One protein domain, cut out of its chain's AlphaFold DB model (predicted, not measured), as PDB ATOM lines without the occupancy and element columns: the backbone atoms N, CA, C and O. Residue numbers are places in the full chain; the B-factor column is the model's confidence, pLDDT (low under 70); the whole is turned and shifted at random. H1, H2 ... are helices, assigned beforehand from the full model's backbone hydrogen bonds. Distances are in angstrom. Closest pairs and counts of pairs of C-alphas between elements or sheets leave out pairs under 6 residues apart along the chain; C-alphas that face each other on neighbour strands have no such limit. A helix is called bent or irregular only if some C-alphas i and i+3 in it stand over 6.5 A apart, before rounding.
ATOM      1  N   GLU A 210     229.119 195.661 229.624       92.94
ATOM      2  CA  GLU A 210     228.146 194.785 228.974       92.94
ATOM      3  C   GLU A 210     228.557 194.440 227.538       92.94
ATOM      4  O   GLU A 210     228.474 193.287 227.135       92.94
ATOM      5  N   ARG A 211     229.093 195.410 226.789       93.88
ATOM      6  CA  ARG A 211     229.622 195.181 225.436       93.88
ATOM      7  C   ARG A 211     230.731 194.138 225.425       93.88
ATOM      8  O   ARG A 211     230.798 193.284 224.547       93.88
ATOM      9  N   THR A 212     231.618 194.240 226.409       93.06
ATOM     10  CA  THR A 212     232.742 193.319 226.580       93.06
ATOM     11  C   THR A 212     232.230 191.923 226.928       93.06
ATOM     12  O   THR A 212     232.687 190.944 226.343       93.06
ATOM     13  N   LEU A 213     231.230 191.831 227.811       93.06
ATOM     14  CA  LEU A 213     230.587 190.571 228.181       93.06
ATOM     15  C   LEU A 213     229.853 189.926 226.998       93.06
ATOM     16  O   LEU A 213     229.994 188.728 226.786       93.06
ATOM     17  N   LEU A 214     229.133 190.714 226.194       95.69
ATOM     18  CA  LEU A 214     228.478 190.250 224.971       95.69
ATOM     19  C   LEU A 214     229.491 189.609 224.015       95.69
ATOM     20  O   LEU A 214     229.282 188.489 223.562       95.69
ATOM     21  N   ARG A 215     230.608 190.291 223.737       95.50
ATOM     22  CA  ARG A 215     231.672 189.750 222.874       95.50
ATOM     23  C   ARG A 215     232.273 188.469 223.432       95.50
ATOM     24  O   ARG A 215     232.472 187.522 222.681       95.50
ATOM     25  N   LYS A 216     232.527 188.435 224.742       93.81
ATOM     26  CA  LYS A 216     233.021 187.238 225.427       93.81
ATOM     27  C   LYS A 216     232.050 186.064 225.253       93.81
ATOM     28  O   LYS A 216     232.478 185.002 224.827       93.81
ATOM     29  N   LYS A 217     230.751 186.274 225.490       94.12
ATOM     30  CA  LYS A 217     229.720 185.235 225.328       94.12
ATOM     31  C   LYS A 217     229.563 184.776 223.879       94.12
ATOM     32  O   LYS A 217     229.421 183.587 223.639       94.12
ATOM     33  N   LEU A 218     229.626 185.694 222.912       96.00
ATOM     34  CA  LEU A 218     229.627 185.346 221.486       96.00
ATOM     35  C   LEU A 218     230.817 184.446 221.135       96.00
ATOM     36  O   LEU A 218     230.634 183.428 220.472       96.00
ATOM     37  N   PHE A 219     232.010 184.792 221.623       95.56
ATOM     38  CA  PHE A 219     233.219 183.993 221.427       95.56
ATOM     39  C   PHE A 219     233.094 182.604 222.063       95.56
ATOM     40  O   PHE A 219     233.339 181.603 221.398       95.56
ATOM     41  N   GLU A 220     232.644 182.530 223.319       93.81
ATOM     42  CA  GLU A 220     232.403 181.267 224.037       93.81
ATOM     43  C   GLU A 220     231.349 180.387 223.343       93.81
ATOM     44  O   GLU A 220     231.462 179.164 223.358       93.81
ATOM     45  N   ALA A 221     230.361 180.999 222.687       94.50
ATOM     46  CA  ALA A 221     229.340 180.315 221.898       94.50
ATOM     47  C   ALA A 221     229.792 179.945 220.466       94.50
ATOM     48  O   ALA A 221     229.015 179.358 219.715       94.50
ATOM     49  N   GLY A 222     231.036 180.256 220.079       94.69
ATOM     50  CA  GLY A 222     231.648 179.837 218.812       94.69
ATOM     51  C   GLY A 222     231.724 180.909 217.717       94.69
ATOM     52  O   GLY A 222     232.153 180.607 216.600       94.69
ATOM     53  N   TYR A 223     231.347 182.158 218.001       95.25
ATOM     54  CA  TYR A 223     231.525 183.282 217.076       95.25
ATOM     55  C   TYR A 223     232.885 183.954 217.294       95.25
ATOM     56  O   TYR A 223     233.049 184.818 218.155       95.25
ATOM     57  N   HIS A 224     233.874 183.553 216.497       93.44
ATOM     58  CA  HIS A 224     235.262 184.011 216.634       93.44
ATOM     59  C   HIS A 224     235.576 185.305 215.857       93.44
ATOM     60  O   HIS A 224     236.666 185.857 216.002       93.44
ATOM     61  N   GLU A 225     234.650 185.796 215.028       91.31
ATOM     62  CA  GLU A 225     234.809 187.074 214.325       91.31
ATOM     63  C   GLU A 225     234.563 188.265 215.273       91.31
ATOM     64  O   GLU A 225     233.789 188.195 216.230       91.31
ATOM     65  N   PHE A 226     235.214 189.400 215.003       91.50
ATOM     66  CA  PHE A 226     234.988 190.616 215.781       91.50
ATOM     67  C   PHE A 226     233.692 191.313 215.349       91.50
ATOM     68  O   PHE A 226     233.603 191.860 214.250       91.50
ATOM     69  N   LEU A 227     232.709 191.364 216.252       92.50
ATOM     70  CA  LEU A 227     231.479 192.127 216.046       92.50
ATOM     71  C   LEU A 227     231.697 193.608 216.400       92.50
ATOM     72  O   LEU A 227     232.103 193.932 217.524       92.50
ATOM     73  N   SER A 228     231.419 194.516 215.458       94.00
ATOM     74  CA  SER A 228     231.641 195.955 215.657       94.00
ATOM     75  C   SER A 228     230.711 196.558 216.722       94.00
ATOM     76  O   SER A 228     229.671 195.994 217.075       94.00
ATOM     77  N   ASP A 229     231.094 197.720 217.261       94.88
ATOM     78  CA  ASP A 229     230.356 198.390 218.341       94.88
ATOM     79  C   ASP A 229     228.898 198.699 217.965       94.88
ATOM     80  O   ASP A 229     228.020 198.602 218.819       94.88
ATOM     81  N   GLU A 230     228.622 199.024 216.701       95.69
ATOM     82  CA  GLU A 230     227.276 199.358 216.215       95.69
ATOM     83  C   GLU A 230     226.302 198.183 216.359       95.69
ATOM     84  O   GLU A 230     225.186 198.352 216.857       95.69
ATOM     85  N   TYR A 231     226.745 196.977 216.000       95.56
ATOM     86  CA  TYR A 231     225.964 195.750 216.163       95.56
ATOM     87  C   TYR A 231     225.768 195.414 217.638       95.56
ATOM     88  O   TYR A 231     224.648 195.133 218.069       95.56
ATOM     89  N   CYS A 232     226.839 195.495 218.435       95.88
ATOM     90  CA  CYS A 232     226.751 195.245 219.870       95.88
ATOM     91  C   CYS A 232     225.773 196.206 220.557       95.88
ATOM     92  O   CYS A 232     224.984 195.772 221.391       95.88
ATOM     93  N   ILE A 233     225.775 197.493 220.190       95.00
ATOM     94  CA  ILE A 233     224.862 198.495 220.749       95.00
ATOM     95  C   ILE A 233     223.400 198.122 220.486       95.00
ATOM     96  O   ILE A 233     222.571 198.274 221.384       95.00
ATOM     97  N   GLU A 234     223.060 197.638 219.291       95.06
ATOM     98  CA  GLU A 234     221.686 197.227 218.996       95.06
ATOM     99  C   GLU A 234     221.268 195.964 219.768       95.06
ATOM    100  O   GLU A 234     220.167 195.923 220.320       95.06
ATOM    101  N   ILE A 235     222.161 194.976 219.904       95.94
ATOM    102  CA  ILE A 235     221.917 193.781 220.735       95.94
ATOM    103  C   ILE A 235     221.745 194.179 222.211       95.94
ATOM    104  O   ILE A 235     220.801 193.754 222.881       95.94
ATOM    105  N   GLU A 236     222.611 195.056 222.728       94.75
ATOM    106  CA  GLU A 236     222.513 195.597 224.086       94.75
ATOM    107  C   GLU A 236     221.196 196.356 224.315       94.75
ATOM    108  O   GLU A 236     220.637 196.328 225.413       94.75
ATOM    109  N   ARG A 237     220.685 197.077 223.309       93.31
ATOM    110  CA  ARG A 237     219.393 197.773 223.418       93.31
ATOM    111  C   ARG A 237     218.247 196.788 223.600       93.31
ATOM    112  O   ARG A 237     217.378 197.058 224.431       93.31
ATOM    113  N   MET A 238     218.262 195.659 222.891       93.44
ATOM    114  CA  MET A 238     217.261 194.599 223.065       93.44
ATOM    115  C   MET A 238     217.349 193.964 224.456       93.44
ATOM    116  O   MET A 238     216.326 193.809 225.124       93.44
ATOM    117  N   GLY A 239     218.567 193.719 224.951       93.00
ATOM    118  CA  GLY A 239     218.793 193.318 226.341       93.00
ATOM    119  C   GLY A 239     218.212 194.332 227.335       93.00
ATOM    120  O   GLY A 239     217.366 193.997 228.153       93.00
ATOM    121  N   LYS A 240     218.544 195.625 227.233       92.00
ATOM    122  CA  LYS A 240     217.965 196.659 228.122       92.00
ATOM    123  C   LYS A 240     216.439 196.723 228.052       92.00
ATOM    124  O   LYS A 240     215.798 196.999 229.069       92.00
ATOM    125  N   TYR A 241     215.869 196.521 226.866       92.19
ATOM    126  CA  TYR A 241     214.426 196.524 226.667       92.19
ATOM    127  C   TYR A 241     213.751 195.404 227.468       92.19
ATOM    128  O   TYR A 241     212.798 195.706 228.185       92.19
ATOM    129  N   ILE A 242     214.270 194.168 227.445       93.50
ATOM    130  CA  ILE A 242     213.624 193.056 228.164       93.50
ATOM    131  C   ILE A 242     213.606 193.278 229.678       93.50
ATOM    132  O   ILE A 242     212.554 193.160 230.301       93.50
ATOM    133  N   TYR A 243     214.722 193.738 230.255       91.75
ATOM    134  CA  TYR A 243     214.798 194.073 231.679       91.75
ATOM    135  C   TYR A 243     213.749 195.114 232.079       91.75
ATOM    136  O   TYR A 243     213.073 194.973 233.096       91.75
ATOM    137  N   ARG A 244     213.611 196.185 231.289       91.31
ATOM    138  CA  ARG A 244     212.654 197.260 231.586       91.31
ATOM    139  C   ARG A 244     211.215 196.813 231.380       91.31
ATOM    140  O   ARG A 244     210.360 197.170 232.183       91.31
ATOM    141  N   SER A 245     210.964 196.056 230.321       93.00
ATOM    142  CA  SER A 245     209.625 195.627 229.940       93.00
ATOM    143  C   SER A 245     209.061 194.604 230.931       93.00
ATOM    144  O   SER A 245     207.940 194.784 231.396       93.00
ATOM    145  N   PHE A 246     209.861 193.631 231.390       94.75
ATOM    146  CA  PHE A 246     209.451 192.709 232.459       94.75
ATOM    147  C   PHE A 246     209.080 193.443 233.750       94.75
ATOM    148  O   PHE A 246     208.037 193.180 234.339       94.75
ATOM    149  N   LEU A 247     209.903 194.409 234.170       91.69
ATOM    150  CA  LEU A 247     209.626 195.207 235.366       91.69
ATOM    151  C   LEU A 247     208.390 196.104 235.214       91.69
ATOM    152  O   LEU A 247     207.698 196.354 236.200       91.69
ATOM    153  N   ALA A 248     208.121 196.606 234.008       92.25
ATOM    154  CA  ALA A 248     206.921 197.385 233.721       92.25
ATOM    155  C   ALA A 248     205.660 196.513 233.810       92.25
ATOM    156  O   ALA A 248     204.731 196.885 234.523       92.25
ATOM    157  N   LYS A 249     205.674 195.325 233.189       93.62
ATOM    158  CA  LYS A 249     204.567 194.358 233.252       93.62
ATOM    159  C   LYS A 249     204.285 193.860 234.653       93.62
ATOM    160  O   LYS A 249     203.133 193.822 235.072       93.62
ATOM    161  N   GLU A 250     205.333 193.571 235.409       93.56
ATOM    162  CA  GLU A 250     205.155 193.206 236.807       93.56
ATOM    163  C   GLU A 250     204.523 194.346 237.611       93.56
ATOM    164  O   GLU A 250     203.620 194.136 238.416       93.56
ATOM    165  N   LYS A 251     204.947 195.587 237.369       91.50
ATOM    166  CA  LYS A 251     204.355 196.736 238.049       91.50
ATOM    167  C   LYS A 251     202.871 196.914 237.703       91.50
ATOM    168  O   LYS A 251     202.102 197.244 238.600       91.50
ATOM    169  N   GLU A 252     202.476 196.718 236.444       92.62
ATOM    170  CA  GLU A 252     201.067 196.743 236.011       92.62
ATOM    171  C   GLU A 252     200.250 195.719 236.808       92.62
ATOM    172  O   GLU A 252     199.330 196.092 237.536       92.62
ATOM    173  N   LEU A 253     200.690 194.459 236.805       90.81
ATOM    174  CA  LEU A 253     200.031 193.390 237.550       90.81
ATOM    175  C   LEU A 253     200.048 193.634 239.073       90.81
ATOM    176  O   LEU A 253     199.160 193.167 239.788       90.81
ATOM    177  N   ALA A 254     201.052 194.333 239.616       91.25
ATOM    178  CA  ALA A 254     201.175 194.589 241.058       91.25
ATOM    179  C   ALA A 254     200.174 195.624 241.540       91.25
ATOM    180  O   ALA A 254     199.675 195.520 242.659       91.25
ATOM    181  N   ASN A 255     199.858 196.589 240.682       91.00
ATOM    182  CA  ASN A 255     198.817 197.563 240.968       91.00
ATOM    183  C   ASN A 255     197.429 196.907 240.987       91.00
ATOM    184  O   ASN A 255     196.568 197.350 241.737       91.00
ATOM    185  N   GLU A 256     197.218 195.855 240.192       89.56
ATOM    186  CA  GLU A 256     195.928 195.163 240.085       89.56
ATOM    187  C   GLU A 256     195.729 194.074 241.147       89.56
ATOM    188  O   GLU A 256     194.653 193.956 241.723       89.56
ATOM    189  N   GLN A 257     196.756 193.260 241.403       87.69
ATOM    190  CA  GLN A 257     196.638 192.022 242.192       87.69
ATOM    191  C   GLN A 257     197.419 192.072 243.515       87.69
ATOM    192  O   GLN A 257     197.420 191.099 244.267       87.69
ATOM    193  N   GLY A 258     198.091 193.188 243.808       88.19
ATOM    194  CA  GLY A 258     198.984 193.331 244.956       88.19
ATOM    195  C   GLY A 258     200.430 192.919 244.664       88.19
ATOM    196  O   GLY A 258     200.764 192.375 243.608       88.19
ATOM    197  N   VAL A 259     201.321 193.226 245.611       87.19
ATOM    198  CA  VAL A 259     202.765 192.978 245.486       87.19
ATOM    199  C   VAL A 259     203.082 191.518 245.798       87.19
ATOM    200  O   VAL A 259     202.802 191.052 246.899       87.19
ATOM    201  N   GLN A 260     203.757 190.832 244.873       86.44
ATOM    202  CA  GLN A 260     204.305 189.497 245.111       86.44
ATOM    203  C   GLN A 260     205.779 189.591 245.521       86.44
ATOM    204  O   GLN A 260     206.618 190.137 244.797       86.44
ATOM    205  N   VAL A 261     206.117 189.023 246.679       83.75
ATOM    206  CA  VAL A 261     207.503 188.972 247.163       83.75
ATOM    207  C   VAL A 261     208.374 188.198 246.165       83.75
ATOM    208  O   VAL A 261     207.947 187.200 245.590       83.75
ATOM    209  N   SER A 262     209.598 188.683 245.940       86.94
ATOM    210  CA  SER A 262     210.619 188.078 245.065       86.94
ATOM    211  C   SER A 262     210.328 188.046 243.558       86.94
ATOM    212  O   SER A 262     211.262 187.788 242.801       86.94
ATOM    213  N   ALA A 263     209.116 188.371 243.088       89.44
ATOM    214  CA  ALA A 263     208.791 188.376 241.654       89.44
ATOM    215  C   ALA A 263     209.725 189.300 240.855       89.44
ATOM    216  O   ALA A 263     210.309 188.904 239.851       89.44
ATOM    217  N   LYS A 264     209.951 190.517 241.364       88.81
ATOM    218  CA  LYS A 264     210.861 191.494 240.755       88.81
ATOM    219  C   LYS A 264     212.286 190.956 240.575       88.81
ATOM    220  O   LYS A 264     212.863 191.113 239.502       88.81
ATOM    221  N   ASP A 265     212.856 190.371 241.626       87.69
ATOM    222  CA  ASP A 265     214.241 189.891 241.607       87.69
ATOM    223  C   ASP A 265     214.385 188.685 240.675       87.69
ATOM    224  O   ASP A 265     215.375 188.574 239.950       87.69
ATOM    225  N   GLU A 266     213.381 187.804 240.652       92.06
ATOM    226  CA  GLU A 266     213.375 186.661 239.746       92.06
ATOM    227  C   GLU A 266     213.241 187.093 238.285       92.06
ATOM    228  O   GLU A 266     213.984 186.605 237.438       92.06
ATOM    229  N   LEU A 267     212.393 188.080 237.979       94.06
ATOM    230  CA  LEU A 267     212.278 188.634 236.626       94.06
ATOM    231  C   LEU A 267     213.584 189.263 236.133       94.06
ATOM    232  O   LEU A 267     213.894 189.174 234.950       94.06
ATOM    233  N   GLN A 268     214.379 189.873 237.017       90.88
ATOM    234  CA  GLN A 268     215.697 190.392 236.641       90.88
ATOM    235  C   GLN A 268     216.687 189.270 236.313       90.88
ATOM    236  O   GLN A 268     217.395 189.358 235.309       90.88
ATOM    237  N   LYS A 269     216.718 188.198 237.115       91.62
ATOM    238  CA  LYS A 269     217.541 187.016 236.805       91.62
ATOM    239  C   LYS A 269     217.094 186.354 235.507       91.62
ATOM    240  O   LYS A 269     217.930 185.960 234.700       91.62
ATOM    241  N   LEU A 270     215.785 186.265 235.294       95.00
ATOM    242  CA  LEU A 270     215.212 185.706 234.084       95.00
ATOM    243  C   LEU A 270     215.556 186.560 232.860       95.00
ATOM    244  O   LEU A 270     215.927 186.016 231.830       95.00
ATOM    245  N   ALA A 271     215.516 187.889 232.974       95.06
ATOM    246  CA  ALA A 271     215.952 188.791 231.911       95.06
ATOM    247  C   ALA A 271     217.426 188.560 231.527       95.06
ATOM    248  O   ALA A 271     217.729 188.484 230.335       95.06
ATOM    249  N   ARG A 272     218.324 188.378 232.513       93.31
ATOM    250  CA  ARG A 272     219.723 187.976 232.267       93.31
ATOM    251  C   ARG A 272     219.792 186.642 231.532       93.31
ATOM    252  O   ARG A 272     220.486 186.542 230.526       93.31
ATOM    253  N   PHE A 273     219.073 185.636 232.028       94.88
ATOM    254  CA  PHE A 273     219.050 184.299 231.437       94.88
ATOM    255  C   PHE A 273     218.583 184.328 229.979       94.88
ATOM    256  O   PHE A 273     219.253 183.771 229.116       94.88
ATOM    257  N   VAL A 274     217.476 185.018 229.693       96.81
ATOM    258  CA  VAL A 274     216.936 185.153 228.335       96.81
ATOM    259  C   VAL A 274     217.939 185.843 227.419       96.81
ATOM    260  O   VAL A 274     218.144 185.395 226.293       96.81
ATOM    261  N   TYR A 275     218.564 186.927 227.886       96.50
ATOM    262  CA  TYR A 275     219.558 187.659 227.105       96.50
ATOM    263  C   TYR A 275     220.768 186.782 226.769       96.50
ATOM    264  O   TYR A 275     221.143 186.685 225.603       96.50
ATOM    265  N   ASP A 276     221.324 186.092 227.763       95.44
ATOM    266  CA  ASP A 276     222.473 185.205 227.586       95.44
ATOM    267  C   ASP A 276     222.139 184.020 226.661       95.44
ATOM    268  O   ASP A 276     222.872 183.756 225.710       95.44
ATOM    269  N   ALA A 277     220.994 183.363 226.865       96.50
ATOM    270  CA  ALA A 277     220.540 182.266 226.011       96.50
ATOM    271  C   ALA A 277     220.275 182.725 224.567       96.50
ATOM    272  O   ALA A 277     220.543 181.994 223.613       96.50
ATOM    273  N   ALA A 278     219.768 183.947 224.377       97.44
ATOM    274  CA  ALA A 278     219.581 184.511 223.047       97.44
ATOM    275  C   ALA A 278     220.919 184.811 222.349       97.44
ATOM    276  O   ALA A 278     221.011 184.638 221.133       97.44
ATOM    277  N   ILE A 279     221.957 185.220 223.094       97.12
ATOM    278  CA  ILE A 279     223.316 185.406 222.555       97.12
ATOM    279  C   ILE A 279     223.870 184.077 222.045       97.12
ATOM    280  O   ILE A 279     224.389 184.019 220.935       97.12
ATOM    281  N   GLU A 280     223.711 182.998 222.807       96.25
ATOM    282  CA  GLU A 280     224.144 181.669 222.366       96.25
ATOM    283  C   GLU A 280     223.393 181.232 221.095       96.25
ATOM    284  O   GLU A 280     223.995 180.764 220.128       96.25
ATOM    285  N   ARG A 281     222.073 181.460 221.041       96.50
ATOM    286  CA  ARG A 281     221.222 181.059 219.907       96.50
ATOM    287  C   ARG A 281     221.397 181.903 218.642       96.50
ATOM    288  O   ARG A 281     221.028 181.431 217.567       96.50
ATOM    289  N   ILE A 282     221.926 183.129 218.721       95.94
ATOM    290  CA  ILE A 282     222.142 183.954 217.520       95.94
ATOM    291  C   ILE A 282     223.423 183.581 216.767       95.94
ATOM    292  O   ILE A 282     223.495 183.811 215.560       95.94
ATOM    293  N   VAL A 283     224.411 182.968 217.433       95.56
ATOM    294  CA  VAL A 283     225.717 182.649 216.829       95.56
ATOM    295  C   VAL A 283     225.608 181.852 215.524       95.56
ATOM    296  O   VAL A 283     226.192 182.302 214.534       95.56
ATOM    297  N   PRO A 284     224.836 180.747 215.439       94.69
ATOM    298  CA  PRO A 284     224.704 180.006 214.185       94.69
ATOM    299  C   PRO A 284     224.195 180.882 213.036       94.69
ATOM    300  O   PRO A 284     224.693 180.778 211.919       94.69
ATOM    301  N   ALA A 285     223.258 181.794 213.315       93.69
ATOM    302  CA  ALA A 285     222.693 182.691 212.312       93.69
ATOM    303  C   ALA A 285     223.677 183.784 211.872       93.69
ATOM    304  O   ALA A 285     223.718 184.104 210.688       93.69
ATOM    305  N   LEU A 286     224.499 184.326 212.779       93.38
ATOM    306  CA  LEU A 286     225.553 185.283 212.404       93.38
ATOM    307  C   LEU A 286     226.571 184.666 211.440       93.38
ATOM    308  O   LEU A 286     227.115 185.370 210.592       93.38
ATOM    309  N   ILE A 287     226.814 183.360 211.564       92.31
ATOM    310  CA  ILE A 287     227.729 182.620 210.692       92.31
ATOM    311  C   ILE A 287     227.038 182.269 209.368       92.31
ATOM    312  O   ILE A 287     227.567 182.564 208.301       92.31
ATOM    313  N   SER A 288     225.855 181.648 209.419       93.12
ATOM    314  CA  SER A 288     225.217 181.065 208.234       93.12
ATOM    315  C   SER A 288     224.404 182.055 207.396       93.12
ATOM    316  O   SER A 288     224.140 181.775 206.232       93.12
ATOM    317  N   LYS A 289     223.969 183.185 207.969       92.44
ATOM    318  CA  LYS A 289     223.083 184.177 207.327       92.44
ATOM    319  C   LYS A 289     223.735 185.557 207.220       92.44
ATOM    320  O   LYS A 289     223.068 186.579 207.366       92.44
ATOM    321  N   LYS A 290     225.049 185.598 206.989       88.25
ATOM    322  CA  LYS A 290     225.849 186.835 207.003       88.25
ATOM    323  C   LYS A 290     225.315 187.919 206.054       88.25
ATOM    324  O   LYS A 290     225.314 189.086 206.421       88.25
ATOM    325  N   GLU A 291     224.811 187.531 204.884       89.19
ATOM    326  CA  GLU A 291     224.223 188.456 203.900       89.19
ATOM    327  C   GLU A 291     222.832 188.972 204.316       89.19
ATOM    328  O   GLU A 291     222.500 190.133 204.094       89.19
ATOM    329  N   GLU A 292     222.018 188.143 204.977       89.75
ATOM    330  CA  GLU A 292     220.709 188.568 205.500       89.75
ATOM    331  C   GLU A 292     220.853 189.459 206.744       89.75
ATOM    332  O   GLU A 292     220.004 190.310 207.011       89.75
ATOM    333  N   LEU A 293     221.928 189.266 207.512       91.69
ATOM    334  CA  LEU A 293     222.241 189.956 208.764       91.69
ATOM    335  C   LEU A 293     223.363 190.999 208.594       91.69
ATOM    336  O   LEU A 293     224.154 191.240 209.503       91.69
ATOM    337  N   ASP A 294     223.382 191.650 207.436       90.44
ATOM    338  CA  ASP A 294     224.368 192.642 206.980       90.44
ATOM    339  C   ASP A 294     224.305 194.017 207.671       90.44
ATOM    340  O   ASP A 294     225.136 194.888 207.408       90.44
ATOM    341  N   THR A 295     223.295 194.258 208.510       94.75
ATOM    342  CA  THR A 295     223.079 195.552 209.167       94.75
ATOM    343  C   THR A 295     222.720 195.387 210.645       94.75
ATOM    344  O   THR A 295     221.979 194.463 211.009       94.75
ATOM    345  N   PRO A 296     223.127 196.335 211.519       95.31
ATOM    346  CA  PRO A 296     222.825 196.279 212.952       95.31
ATOM    347  C   PRO A 296     221.330 196.134 213.269       95.31
ATOM    348  O   PRO A 296     220.946 195.413 214.189       95.31
ATOM    349  N   LYS A 297     220.458 196.783 212.483       93.62
ATOM    350  CA  LYS A 297     219.000 196.710 212.673       93.62
ATOM    351  C   LYS A 297     218.423 195.337 212.333       93.62
ATOM    352  O   LYS A 297     217.539 194.880 213.058       93.62
ATOM    353  N   LYS A 298     218.905 194.675 211.273       93.62
ATOM    354  CA  LYS A 298     218.459 193.318 210.916       93.62
ATOM    355  C   LYS A 298     218.895 192.309 211.979       93.62
ATOM    356  O   LYS A 298     218.067 191.525 212.437       93.62
ATOM    357  N   VAL A 299     220.135 192.417 212.469       95.00
ATOM    358  CA  VAL A 299     220.628 191.617 213.607       95.00
ATOM    359  C   VAL A 299     219.768 191.829 214.850       95.00
ATOM    360  O   VAL A 299     219.333 190.859 215.461       95.00
ATOM    361  N   SER A 300     219.453 193.078 215.193       94.81
ATOM    362  CA  SER A 300     218.586 193.412 216.332       94.81
ATOM    363  C   SER A 300     217.183 192.813 216.214       94.81
ATOM    364  O   SER A 300     216.658 192.240 217.170       94.81
ATOM    365  N   ALA A 301     216.575 192.900 215.025       91.94
ATOM    366  CA  ALA A 301     215.256 192.337 214.764       91.94
ATOM    367  C   ALA A 301     215.260 190.806 214.900       91.94
ATOM    368  O   ALA A 301     214.383 190.255 215.566       91.94
ATOM    369  N   TYR A 302     216.272 190.140 214.335       94.69
ATOM    370  CA  TYR A 302     216.441 188.692 214.442       94.69
ATOM    371  C   TYR A 302     216.694 188.254 215.890       94.69
ATOM    372  O   TYR A 302     216.033 187.347 216.395       94.69
ATOM    373  N   PHE A 303     217.578 188.962 216.599       96.38
ATOM    374  CA  PHE A 303     217.848 188.746 218.020       96.38
ATOM    375  C   PHE A 303     216.577 188.883 218.864       96.38
ATOM    376  O   PHE A 303     216.320 188.060 219.738       96.38
ATOM    377  N   SER A 304     215.728 189.870 218.567       94.75
ATOM    378  CA  SER A 304     214.450 190.055 219.255       94.75
ATOM    379  C   SER A 304     213.481 188.883 219.048       94.75
ATOM    380  O   SER A 304     212.747 188.542 219.976       94.75
ATOM    381  N   SER A 305     213.489 188.241 217.873       93.38
ATOM    382  CA  SER A 305     212.713 187.017 217.608       93.38
ATOM    383  C   SER A 305     213.241 185.812 218.383       93.38
ATOM    384  O   SER A 305     212.451 185.047 218.931       93.38
ATOM    385  N   ILE A 306     214.565 185.679 218.508       95.69
ATOM    386  CA  ILE A 306     215.174 184.659 219.372       95.69
ATOM    387  C   ILE A 306     214.781 184.896 220.831       95.69
ATOM    388  O   ILE A 306     214.359 183.961 221.506       95.69
ATOM    389  N   MET A 307     214.881 186.138 221.318       96.06
ATOM    390  CA  MET A 307     214.469 186.477 222.682       96.06
ATOM    391  C   MET A 307     213.005 186.104 222.916       96.06
ATOM    392  O   MET A 307     212.716 185.472 223.921       96.06
ATOM    393  N   TYR A 308     212.099 186.413 221.982       94.94
ATOM    394  CA  TYR A 308     210.699 185.994 222.077       94.94
ATOM    395  C   TYR A 308     210.536 184.481 222.223       94.94
ATOM    396  O   TYR A 308     209.822 184.040 223.120       94.94
ATOM    397  N   ALA A 309     211.235 183.692 221.403       94.81
ATOM    398  CA  ALA A 309     211.192 182.236 221.500       94.81
ATOM    399  C   ALA A 309     211.642 181.740 222.887       94.81
ATOM    400  O   ALA A 309     210.945 180.936 223.505       94.81
ATOM    401  N   VAL A 310     212.748 182.279 223.416       96.69
ATOM    402  CA  VAL A 310     213.253 181.930 224.755       96.69
ATOM    403  C   VAL A 310     212.266 182.350 225.852       96.69
ATOM    404  O   VAL A 310     212.009 181.576 226.771       96.69
ATOM    405  N   VAL A 311     211.668 183.544 225.768       97.00
ATOM    406  CA  VAL A 311     210.657 183.981 226.748       97.00
ATOM    407  C   VAL A 311     209.420 183.089 226.704       97.00
ATOM    408  O   VAL A 311     208.902 182.737 227.760       97.00
ATOM    409  N   ALA A 312     208.957 182.694 225.517       94.50
ATOM    410  CA  ALA A 312     207.809 181.804 225.372       94.50
ATOM    411  C   ALA A 312     208.075 180.419 225.991       94.50
ATOM    412  O   ALA A 312     207.195 179.857 226.644       94.50
ATOM    413  N   GLU A 313     209.296 179.891 225.854       94.94
ATOM    414  CA  GLU A 313     209.717 178.654 226.526       94.94
ATOM    415  C   GLU A 313     209.699 178.795 228.058       94.94
ATOM    416  O   GLU A 313     209.165 177.930 228.752       94.94
ATOM    417  N   GLU A 314     210.242 179.885 228.605       95.75
ATOM    418  CA  GLU A 314     210.238 180.127 230.056       95.75
ATOM    419  C   GLU A 314     208.825 180.384 230.597       95.75
ATOM    420  O   GLU A 314     208.452 179.859 231.647       95.75
ATOM    421  N   MET A 315     207.992 181.111 229.848       95.19
ATOM    422  CA  MET A 315     206.566 181.278 230.131       95.19
ATOM    423  C   MET A 315     205.875 179.919 230.264       95.19
ATOM    424  O   MET A 315     205.168 179.689 231.243       95.19
ATOM    425  N   ALA A 316     206.112 179.007 229.318       92.81
ATOM    426  CA  ALA A 316     205.537 177.670 229.339       92.81
ATOM    427  C   ALA A 316     205.995 176.850 230.552       92.81
ATOM    428  O   ALA A 316     205.185 176.155 231.165       92.81
ATOM    429  N   LYS A 317     207.271 176.963 230.945       93.50
ATOM    430  CA  LYS A 317     207.793 176.314 232.158       93.50
ATOM    431  C   LYS A 317     207.091 176.828 233.414       93.50
ATOM    432  O   LYS A 317     206.634 176.012 234.212       93.50
ATOM    433  N   TYR A 318     206.950 178.145 233.576       95.25
ATOM    434  CA  TYR A 318     206.240 178.718 234.725       95.25
ATOM    435  C   TYR A 318     204.746 178.381 234.723       95.25
ATOM    436  O   TYR A 318     204.209 178.061 235.781       95.25
ATOM    437  N   ALA A 319     204.084 178.385 233.562       93.69
ATOM    438  CA  ALA A 319     202.684 177.970 233.436       93.69
ATOM    439  C   ALA A 319     202.500 176.507 233.862       93.69
ATOM    440  O   ALA A 319     201.630 176.176 234.666       93.69
ATOM    441  N   HIS A 320     203.384 175.630 233.384       92.12
ATOM    442  CA  HIS A 320     203.371 174.216 233.730       92.12
ATOM    443  C   HIS A 320     203.663 173.962 235.218       92.12
ATOM    444  O   HIS A 320     203.051 173.091 235.842       92.12
ATOM    445  N   GLN A 321     204.587 174.726 235.807       93.06
ATOM    446  CA  GLN A 321     204.876 174.679 237.239       93.06
ATOM    447  C   GLN A 321     203.702 175.189 238.074       93.06
ATOM    448  O   GLN A 321     203.383 174.572 239.087       93.06
ATOM    449  N   ALA A 322     203.047 176.274 237.653       94.06
ATOM    450  CA  ALA A 322     201.845 176.772 238.307       94.06
ATOM    451  C   ALA A 322     200.783 175.673 238.349       94.06
ATOM    452  O   ALA A 322     200.316 175.327 239.431       94.06
ATOM    453  N   GLU A 323     200.499 175.030 237.216       92.25
ATOM    454  CA  GLU A 323     199.451 174.012 237.184       92.25
ATOM    455  C   GLU A 323     199.835 172.707 237.891       92.25
ATOM    456  O   GLU A 323     198.995 172.076 238.532       92.25
ATOM    457  N   SER A 324     201.123 172.350 237.898       90.88
ATOM    458  CA  SER A 324     201.624 171.240 238.722       90.88
ATOM    459  C   SER A 324     201.375 171.497 240.209       90.88
ATOM    460  O   SER A 324     200.954 170.601 240.937       90.88
ATOM    461  N   VAL A 325     201.656 172.718 240.675       92.81
ATOM    462  CA  VAL A 325     201.464 173.087 242.081       92.81
ATOM    463  C   VAL A 325     199.979 173.233 242.406       92.81
ATOM    464  O   VAL A 325     199.578 172.845 243.499       92.81
ATOM    465  N   LYS A 326     199.154 173.729 241.477       92.19
ATOM    466  CA  LYS A 326     197.699 173.794 241.652       92.19
ATOM    467  C   LYS A 326     197.083 172.406 241.814       92.19
ATOM    468  O   LYS A 326     196.366 172.186 242.781       92.19
ATOM    469  N   SER A 327     197.456 171.452 240.960       89.38
ATOM    470  CA  SER A 327     197.019 170.055 241.085       89.38
ATOM    471  C   SER A 327     197.390 169.444 242.444       89.38
ATOM    472  O   SER A 327     196.606 168.692 243.020       89.38
ATOM    473  N   LEU A 328     198.562 169.795 242.990       88.62
ATOM    474  CA  LEU A 328     198.946 169.388 244.343       88.62
ATOM    475  C   LEU A 328     198.072 170.056 245.413       88.62
ATOM    476  O   LEU A 328     197.656 169.371 246.336       88.62
ATOM    477  N   LEU A 329     197.818 171.363 245.280       90.19
ATOM    478  CA  LEU A 329     197.042 172.189 246.214       90.19
ATOM    479  C   LEU A 329     195.572 171.749 246.324       90.19
ATOM    480  O   LEU A 329     194.963 171.863 247.382       90.19
ATOM    481  N   GLU A 330     194.996 171.280 245.219       89.00
ATOM    482  CA  GLU A 330     193.599 170.843 245.131       89.00
ATOM    483  C   GLU A 330     193.392 169.413 245.664       89.00
ATOM    484  O   GLU A 330     192.261 168.939 245.767       89.00
ATOM    485  N   ASN A 331     194.466 168.713 246.048       88.75
ATOM    486  CA  ASN A 331     194.386 167.365 246.603       88.75
ATOM    487  C   ASN A 331     194.132 167.394 248.119       88.75
ATOM    488  O   ASN A 331     195.007 167.089 248.932       88.75
ATOM    489  N   GLU A 332     192.904 167.750 248.503       86.06
ATOM    490  CA  GLU A 332     192.493 167.868 249.910       86.06
ATOM    491  C   GLU A 332     192.737 166.583 250.712       86.06
ATOM    492  O   GLU A 332     193.211 166.645 251.846       86.06
ATOM    493  N   TYR A 333     192.488 165.416 250.109       88.31
ATOM    494  CA  TYR A 333     192.719 164.119 250.749       88.31
ATOM    495  C   TYR A 333     194.197 163.903 251.097       88.31
ATOM    496  O   TYR A 333     194.525 163.457 252.197       88.31
ATOM    497  N   LEU A 334     195.110 164.248 250.182       89.88
ATOM    498  CA  LEU A 334     196.547 164.167 250.439       89.88
ATOM    499  C   LEU A 334     196.952 165.083 251.597       89.88
ATOM    500  O   LEU A 334     197.735 164.668 252.450       89.88
ATOM    501  N   HIS A 335     196.420 166.304 251.636       91.81
ATOM    502  CA  HIS A 335     196.721 167.265 252.694       91.81
ATOM    503  C   HIS A 335     196.195 166.812 254.058       91.81
ATOM    504  O   HIS A 335     196.940 166.861 255.035       91.81
ATOM    505  N   GLN A 336     194.962 166.302 254.117       89.12
ATOM    506  CA  GLN A 336     194.386 165.714 255.329       89.12
ATOM    507  C   GLN A 336     195.224 164.537 255.833       89.12
ATOM    508  O   GLN A 336     195.563 164.489 257.013       89.12
ATOM    509  N   ARG A 337     195.623 163.626 254.935       90.94
ATOM    510  CA  ARG A 337     196.429 162.454 255.296       90.94
ATOM    511  C   ARG A 337     197.809 162.832 255.828       90.94
ATOM    512  O   ARG A 337     198.206 162.331 256.868       90.94
ATOM    513  N   ILE A 338     198.526 163.729 255.147       89.44
ATOM    514  CA  ILE A 338     199.850 164.188 255.605       89.44
ATOM    515  C   ILE A 338     199.739 164.860 256.976       89.44
ATOM    516  O   ILE A 338     200.588 164.641 257.834       89.44
ATOM    517  N   SER A 339     198.698 165.664 257.190       90.31
ATOM    518  CA  SER A 339     198.494 166.332 258.473       90.31
ATOM    519  C   SER A 339     198.191 165.325 259.591       90.31
ATOM    520  O   SER A 339     198.791 165.401 260.662       90.31
ATOM    521  N   TYR A 340     197.360 164.312 259.317       91.12
ATOM    522  CA  TYR A 340     197.140 163.189 260.232       91.12
ATOM    523  C   TYR A 340     198.445 162.452 260.566       91.12
ATOM    524  O   TYR A 340     198.722 162.204 261.735       91.12
ATOM    525  N   ASP A 341     199.285 162.161 259.567       92.12
ATOM    526  CA  ASP A 341     200.575 161.487 259.771       92.12
ATOM    527  C   ASP A 341     201.542 162.312 260.650       92.12
ATOM    528  O   ASP A 341     202.362 161.743 261.370       92.12
ATOM    529  N   ILE A 342     201.459 163.649 260.604       90.44
ATOM    530  CA  ILE A 342     202.293 164.561 261.406       90.44
ATOM    531  C   ILE A 342     201.801 164.653 262.856       90.44
ATOM    532  O   ILE A 342     202.619 164.639 263.778       90.44
ATOM    533  N   HIS A 343     200.487 164.782 263.060       90.88
ATOM    534  CA  HIS A 343     199.906 165.074 264.378       90.88
ATOM    535  C   HIS A 343     199.401 163.832 265.119       90.88
ATOM    536  O   HIS A 343     199.204 163.881 266.329       90.88
ATOM    537  N   GLY A 344     199.213 162.711 264.419       89.75
ATOM    538  CA  GLY A 344     198.650 161.475 264.964       89.75
ATOM    539  C   GLY A 344     197.137 161.525 265.212       89.75
ATOM    540  O   GLY A 344     196.584 160.586 265.782       89.75
ATOM    541  N   GLU A 345     196.468 162.602 264.797       89.88
ATOM    542  CA  GLU A 345     195.028 162.817 264.946       89.88
ATOM    543  C   GLU A 345     194.455 163.638 263.782       89.88
ATOM    544  O   GLU A 345     195.186 164.297 263.038       89.88
ATOM    545  N   GLU A 346     193.132 163.596 263.604       87.81
ATOM    546  CA  GLU A 346     192.455 164.437 262.617       87.81
ATOM    547  C   GLU A 346     192.494 165.901 263.062       87.81
ATOM    548  O   GLU A 346     191.938 166.274 264.096       87.81
ATOM    549  N   VAL A 347     193.121 166.752 262.250       87.19
ATOM    550  CA  VAL A 347     193.183 168.191 262.513       87.19
ATOM    551  C   VAL A 347     192.166 168.967 261.678       87.19
ATOM    552  O   VAL A 347     191.839 168.621 260.543       87.19
ATOM    553  N   GLY A 348     191.668 170.069 262.240       87.56
ATOM    554  CA  GLY A 348     190.709 170.937 261.562       87.56
ATOM    555  C   GLY A 348     191.302 171.715 260.378       87.56
ATOM    556  O   GLY A 348     192.511 171.931 260.276       87.56
ATOM    557  N   PHE A 349     190.420 172.243 259.523       85.50
ATOM    558  CA  PHE A 349     190.777 172.948 258.280       85.50
ATOM    559  C   PHE A 349     191.759 174.123 258.463       85.50
ATOM    560  O   PHE A 349     192.530 174.429 257.557       85.50
ATOM    561  N   ILE A 350     191.757 174.783 259.629       87.88
ATOM    562  CA  ILE A 350     192.663 175.904 259.930       87.88
ATOM    563  C   ILE A 350     194.121 175.434 259.959       87.88
ATOM    564  O   ILE A 350     195.001 176.127 259.445       87.88
ATOM    565  N   GLN A 351     194.378 174.269 260.558       87.88
ATOM    566  CA  GLN A 351     195.723 173.715 260.672       87.88
ATOM    567  C   GLN A 351     196.234 173.272 259.298       87.88
ATOM    568  O   GLN A 351     197.318 173.683 258.886       87.88
ATOM    569  N   ILE A 352     195.391 172.570 258.537       88.19
ATOM    570  CA  ILE A 352     195.690 172.158 257.159       88.19
ATOM    571  C   ILE A 352     195.985 173.381 256.280       88.19
ATOM    572  O   ILE A 352     196.984 173.406 255.566       88.19
ATOM    573  N   HIS A 353     195.180 174.447 256.370       88.56
ATOM    574  CA  HIS A 353     195.424 175.671 255.599       88.56
ATOM    575  C   HIS A 353     196.785 176.301 255.934       88.56
ATOM    576  O   HIS A 353     197.466 176.794 255.038       88.56
ATOM    577  N   ARG A 354     197.214 176.298 257.205       89.56
ATOM    578  CA  ARG A 354     198.542 176.811 257.592       89.56
ATOM    579  C   ARG A 354     199.678 175.973 257.009       89.56
ATOM    580  O   ARG A 354     200.682 176.538 256.589       89.56
ATOM    581  N   GLU A 355     199.517 174.657 256.967       89.94
ATOM    582  CA  GLU A 355     200.523 173.727 256.438       89.94
ATOM    583  C   GLU A 355     200.635 173.780 254.911       89.94
ATOM    584  O   GLU A 355     201.724 173.617 254.361       89.94
ATOM    585  N   VAL A 356     199.529 174.074 254.224       92.88
ATOM    586  CA  VAL A 356     199.469 174.197 252.760       92.88
ATOM    587  C   VAL A 356     199.819 175.615 252.276       92.88
ATOM    588  O   VAL A 356     200.163 175.813 251.109       92.88
ATOM    589  N   GLU A 357     199.825 176.617 253.160       91.81
ATOM    590  CA  GLU A 357     200.135 178.016 252.831       91.81
ATOM    591  C   GLU A 357     201.454 178.204 252.041       91.81
ATOM    592  O   GLU A 357     201.440 178.930 251.043       91.81
ATOM    593  N   PRO A 358     202.579 177.524 252.351       91.69
ATOM    594  CA  PRO A 358     203.794 177.620 251.532       91.69
ATOM    595  C   PRO A 358     203.603 177.136 250.082       91.69
ATOM    596  O   PRO A 358     204.187 177.698 249.153       91.69
ATOM    597  N   ILE A 359     202.768 176.112 249.867       92.56
ATOM    598  CA  ILE A 359     202.429 175.585 248.534       92.56
ATOM    599  C   ILE A 359     201.589 176.620 247.779       92.56
ATOM    600  O   ILE A 359     201.868 176.921 246.616       92.56
ATOM    601  N   LYS A 360     200.617 177.235 248.462       92.44
ATOM    602  CA  LYS A 360     199.777 178.310 247.919       92.44
ATOM    603  C   LYS A 360     200.600 179.529 247.502       92.44
ATOM    604  O   LYS A 360     200.420 180.032 246.394       92.44
ATOM    605  N   GLN A 361     201.544 179.966 248.335       92.31
ATOM    606  CA  GLN A 361     202.454 181.072 248.016       92.31
ATOM    607  C   GLN A 361     203.331 180.756 246.800       92.31
ATOM    608  O   GLN A 361     203.533 181.609 245.933       92.31
ATOM    609  N   LYS A 362     203.812 179.511 246.692       93.44
ATOM    610  CA  LYS A 362     204.589 179.046 245.536       93.44
ATOM    611  C   LYS A 362     203.752 179.008 244.253       93.44
ATOM    612  O   LYS A 362     204.232 179.445 243.209       93.44
ATOM    613  N   HIS A 363     202.501 178.552 244.329       94.62
ATOM    614  CA  HIS A 363     201.552 178.613 243.214       94.62
ATOM    615  C   HIS A 363     201.330 180.059 242.753       94.62
ATOM    616  O   HIS A 363     201.515 180.362 241.576       94.62
ATOM    617  N   GLN A 364     201.010 180.967 243.681       93.44
ATOM    618  CA  GLN A 364     200.807 182.389 243.381       93.44
ATOM    619  C   GLN A 364     202.034 183.013 242.714       93.44
ATOM    620  O   GLN A 364     201.898 183.741 241.733       93.44
ATOM    621  N   PHE A 365     203.235 182.683 243.193       94.94
ATOM    622  CA  PHE A 365     204.483 183.121 242.579       94.94
ATOM    623  C   PHE A 365     204.630 182.627 241.132       94.94
ATOM    624  O   PHE A 365     204.912 183.430 240.244       94.94
ATOM    625  N   PHE A 366     204.401 181.341 240.859       95.50
ATOM    626  CA  PHE A 366     204.505 180.814 239.494       95.50
ATOM    627  C   PHE A 366     203.448 181.388 238.556       95.50
ATOM    628  O   PHE A 366     203.794 181.789 237.447       95.50
ATOM    629  N   VAL A 367     202.196 181.518 239.012       94.25
ATOM    630  CA  VAL A 367     201.137 182.208 238.258       94.25
ATOM    631  C   VAL A 367     201.561 183.632 237.933       94.25
ATOM    632  O   VAL A 367     201.344 184.105 236.818       94.25
ATOM    633  N   ARG A 368     202.194 184.316 238.889       94.69
ATOM    634  CA  ARG A 368     202.636 185.691 238.706       94.69
ATOM    635  C   ARG A 368     203.714 185.819 237.633       94.69
ATOM    636  O   ARG A 368     203.588 186.656 236.738       94.69
ATOM    637  N   MET A 369     204.738 184.972 237.709       96.44
ATOM    638  CA  MET A 369     205.806 184.905 236.710       96.44
ATOM    639  C   MET A 369     205.232 184.582 235.327       96.44
ATOM    640  O   MET A 369     205.447 185.343 234.388       96.44
ATOM    641  N   TYR A 370     204.422 183.525 235.226       94.88
ATOM    642  CA  TYR A 370     203.733 183.129 233.996       94.88
ATOM    643  C   TYR A 370     202.953 184.290 233.364       94.88
ATOM    644  O   TYR A 370     203.231 184.645 232.219       94.88
ATOM    645  N   LYS A 371     202.041 184.932 234.105       94.56
ATOM    646  CA  LYS A 371     201.203 186.027 233.581       94.56
ATOM    647  C   LYS A 371     202.025 187.222 233.105       94.56
ATOM    648  O   LYS A 371     201.676 187.855 232.114       94.56
ATOM    649  N   THR A 372     203.130 187.518 233.790       95.75
ATOM    650  CA  THR A 372     204.037 188.606 233.398       95.75
ATOM    651  C   THR A 372     204.673 188.317 232.038       95.75
ATOM    652  O   THR A 372     204.708 189.186 231.167       95.75
ATOM    653  N   LEU A 373     205.150 187.085 231.840       96.50
ATOM    654  CA  LEU A 373     205.780 186.658 230.591       96.50
ATOM    655  C   LEU A 373     204.766 186.512 229.456       96.50
ATOM    656  O   LEU A 373     205.061 186.910 228.335       96.50
ATOM    657  N   GLN A 374     203.565 186.017 229.752       94.81
ATOM    658  CA  GLN A 374     202.463 185.947 228.797       94.81
ATOM    659  C   GLN A 374     202.102 187.335 228.268       94.81
ATOM    660  O   GLN A 374     202.136 187.552 227.058       94.81
ATOM    661  N   ALA A 375     201.858 188.296 229.163       93.94
ATOM    662  CA  ALA A 375     201.552 189.671 228.777       93.94
ATOM    663  C   ALA A 375     202.675 190.299 227.934       93.94
ATOM    664  O   ALA A 375     202.413 191.041 226.987       93.94
ATOM    665  N   TRP A 376     203.936 189.986 228.252       95.69
ATOM    666  CA  TRP A 376     205.078 190.436 227.462       95.69
ATOM    667  C   TRP A 376     205.100 189.819 226.057       95.69
ATOM    668  O   TRP A 376     205.282 190.533 225.070       95.69
ATOM    669  N   CYS A 377     204.897 188.504 225.949       94.50
ATOM    670  CA  CYS A 377     204.868 187.797 224.672       94.50
ATOM    671  C   CYS A 377     203.722 188.283 223.775       94.50
ATOM    672  O   CYS A 377     203.917 188.460 222.573       94.50
ATOM    673  N   GLU A 378     202.543 188.524 224.349       91.81
ATOM    674  CA  GLU A 378     201.401 189.091 223.632       91.81
ATOM    675  C   GLU A 378     201.723 190.498 223.109       91.81
ATOM    676  O   GLU A 378     201.571 190.758 221.914       91.81
ATOM    677  N   GLU A 379     202.274 191.385 223.949       92.12
ATOM    678  CA  GLU A 379     202.693 192.728 223.523       92.12
ATOM    679  C   GLU A 379     203.773 192.688 222.430       92.12
ATOM    680  O   GLU A 379     203.750 193.488 221.488       92.12
ATOM    681  N   TRP A 380     204.714 191.745 222.505       93.12
ATOM    682  CA  TRP A 380     205.761 191.582 221.497       93.12
ATOM    683  C   TRP A 380     205.186 191.268 220.109       93.12
ATOM    684  O   TRP A 380     205.663 191.819 219.110       93.12
ATOM    685  N   VAL A 381     204.157 190.414 220.041       89.88
ATOM    686  CA  VAL A 381     203.456 190.073 218.791       89.88
ATOM    687  C   VAL A 381     202.622 191.264 218.323       89.88
ATOM    688  O   VAL A 381     202.746 191.700 217.176       89.88
ATOM    689  N   ILE A 382     201.827 191.839 219.227       87.44
ATOM    690  CA  ILE A 382     200.933 192.967 218.947       87.44
ATOM    691  C   ILE A 382     201.707 194.182 218.421       87.44
ATOM    692  O   ILE A 382     201.324 194.768 217.414       87.44
ATOM    693  N   SER A 383     202.819 194.553 219.054       87.50
ATOM    694  CA  SER A 383     203.634 195.709 218.645       87.50
ATOM    695  C   SER A 383     204.209 195.571 217.233       87.50
ATOM    696  O   SER A 383     204.346 196.565 216.521       87.50
ATOM    697  N   ARG A 384     204.507 194.347 216.787       86.31
ATOM    698  CA  ARG A 384     204.968 194.087 215.415       86.31
ATOM    699  C   ARG A 384     203.853 194.224 214.404       86.31
ATOM    700  O   ARG A 384     204.074 194.821 213.357       86.31
ATOM    701  N   VAL A 385     202.669 193.722 214.737       82.94
ATOM    702  CA  VAL A 385     201.470 193.907 213.917       82.94
ATOM    703  C   VAL A 385     201.171 195.398 213.781       82.94
ATOM    704  O   VAL A 385     201.060 195.883 212.661       82.94
ATOM    705  N   LYS A 386     201.142 196.140 214.897       82.69
ATOM    706  CA  LYS A 386     200.946 197.598 214.892       82.69
ATOM    707  C   LYS A 386     201.961 198.301 214.006       82.69
ATOM    708  O   LYS A 386     201.571 199.091 213.164       82.69
ATOM    709  N   LYS A 387     203.246 197.962 214.124       81.88
ATOM    710  CA  LYS A 387     204.293 198.572 213.300       81.88
ATOM    711  C   LYS A 387     204.095 198.319 211.804       81.88
ATOM    712  O   LYS A 387     204.357 199.219 211.020       81.88
ATOM    713  N   VAL A 388     203.658 197.122 211.406       78.31
ATOM    714  CA  VAL A 388     203.334 196.831 209.999       78.31
ATOM    715  C   VAL A 388     202.158 197.699 209.539       78.31
ATOM    716  O   VAL A 388     202.240 198.324 208.492       78.31
ATOM    717  N   VAL A 389     201.107 197.813 210.356       73.50
ATOM    718  CA  VAL A 389     199.915 198.621 210.041       73.50
ATOM    719  C   VAL A 389     200.217 200.133 210.001       73.50
ATOM    720  O   VAL A 389     199.741 200.835 209.117       73.50
ATOM    721  N   GLU A 390     201.032 200.645 210.926       70.44
ATOM    722  CA  GLU A 390     201.371 202.072 211.051       70.44
ATOM    723  C   GLU A 390     202.373 202.544 209.984       70.44
ATOM    724  O   GLU A 390     202.237 203.646 209.460       70.44
ATOM    725  N   VAL A 391     203.391 201.734 209.661       59.75
ATOM    726  CA  VAL A 391     204.455 202.110 208.705       59.75
ATOM    727  C   VAL A 391     203.983 202.006 207.254       59.75
ATOM    728  O   VAL A 391     204.498 202.727 206.401       59.75
TER     729      VAL A 391
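This is residues 210 to 391 of the 481 residues of an uncharacterized protein of Bacillus thuringiensis (UniProt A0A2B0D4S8). Two long helices, H4 and H6, run side by side in opposite ways along the length of an elongated, all-helix body. The hairpin of H2 and H3 packs on them toward one end to make a loose up-and-down bundle of four, each helix running against the one before it. H1 packs on H2 and H3 at that end, H5 follows H4 at the other end, where H6 turns back and touches H5 with residues 352 to 356, and residues 382 to 391 of H6 stick out. The printed part has 182 residues with six named helices, H1 to H6 in chain order, and no named strand. It is loose, with a radius of gyration of the C-alphas of 21.6 A and spans of 72 by 39 by 23 A.

H1, residues 210 to 220, touches H2, residues 229 to 257, at 72 degrees, only just about perpendicular; the closest C-alphas, of Arg 211 and Cys 232, are 6.3 A apart. H1 also touches H3, residues 263 to 288, at a steep tilt of 53 degrees, closest at the C-alphas of Leu 218 and Ile 279, 6.4 A. H2 and H3 form a hairpin at a shallow tilt of 32 degrees, with the C-alphas of Tyr 243 and Ala 271 closest, 5.4 A. H4, residues 296 to 329, touches H3 at a steep tilt of 46 degrees, closest at the C-alphas of Ala 278 and Met 307, 5.5 A. H6, residues 349 to 391, touches H4 at a shallow tilt of 25 degrees, opposite ways, with 37 pairs of C-alphas within 8 A; those of Ala 322 and Phe 366 are closest, 5.0 A. H5, residues 332 to 343, forms a hairpin with H6 and meets H4 only through their link; H5 is apart from H1, H2 and H3. Every O i to N i+4 pair is within hydrogen-bond range in H1, H2, H4 and H5, against 19 of 22 in H3 and 36 of 39 in H6.

H1 begins at C-alpha 210, (228.146, 194.785, 228.974). H2 is 41.8 A long, H3 37.9 A and H4 48.5 A, from first to last C-alpha. H3 has a kink of 27 degrees near residue 281 and is only just irregular, C-alphas 281 and 284 being 6.8 A apart. H4 begins at C-alpha 296, (222.825, 196.279, 212.952). H6, 59.1 A long, has a kink of 51 degrees near residue 356 and is irregular, with C-alphas 355 and 358 7.1 A apart; it ends at C-alpha 391, (204.455, 202.110, 208.705).

The two C-alphas farthest apart, of Glu 291 and Glu 345, are 72.4 A apart. The printed part has no cut and no long link. Its mean pLDDT is 91.9; residue 391 alone is under 70.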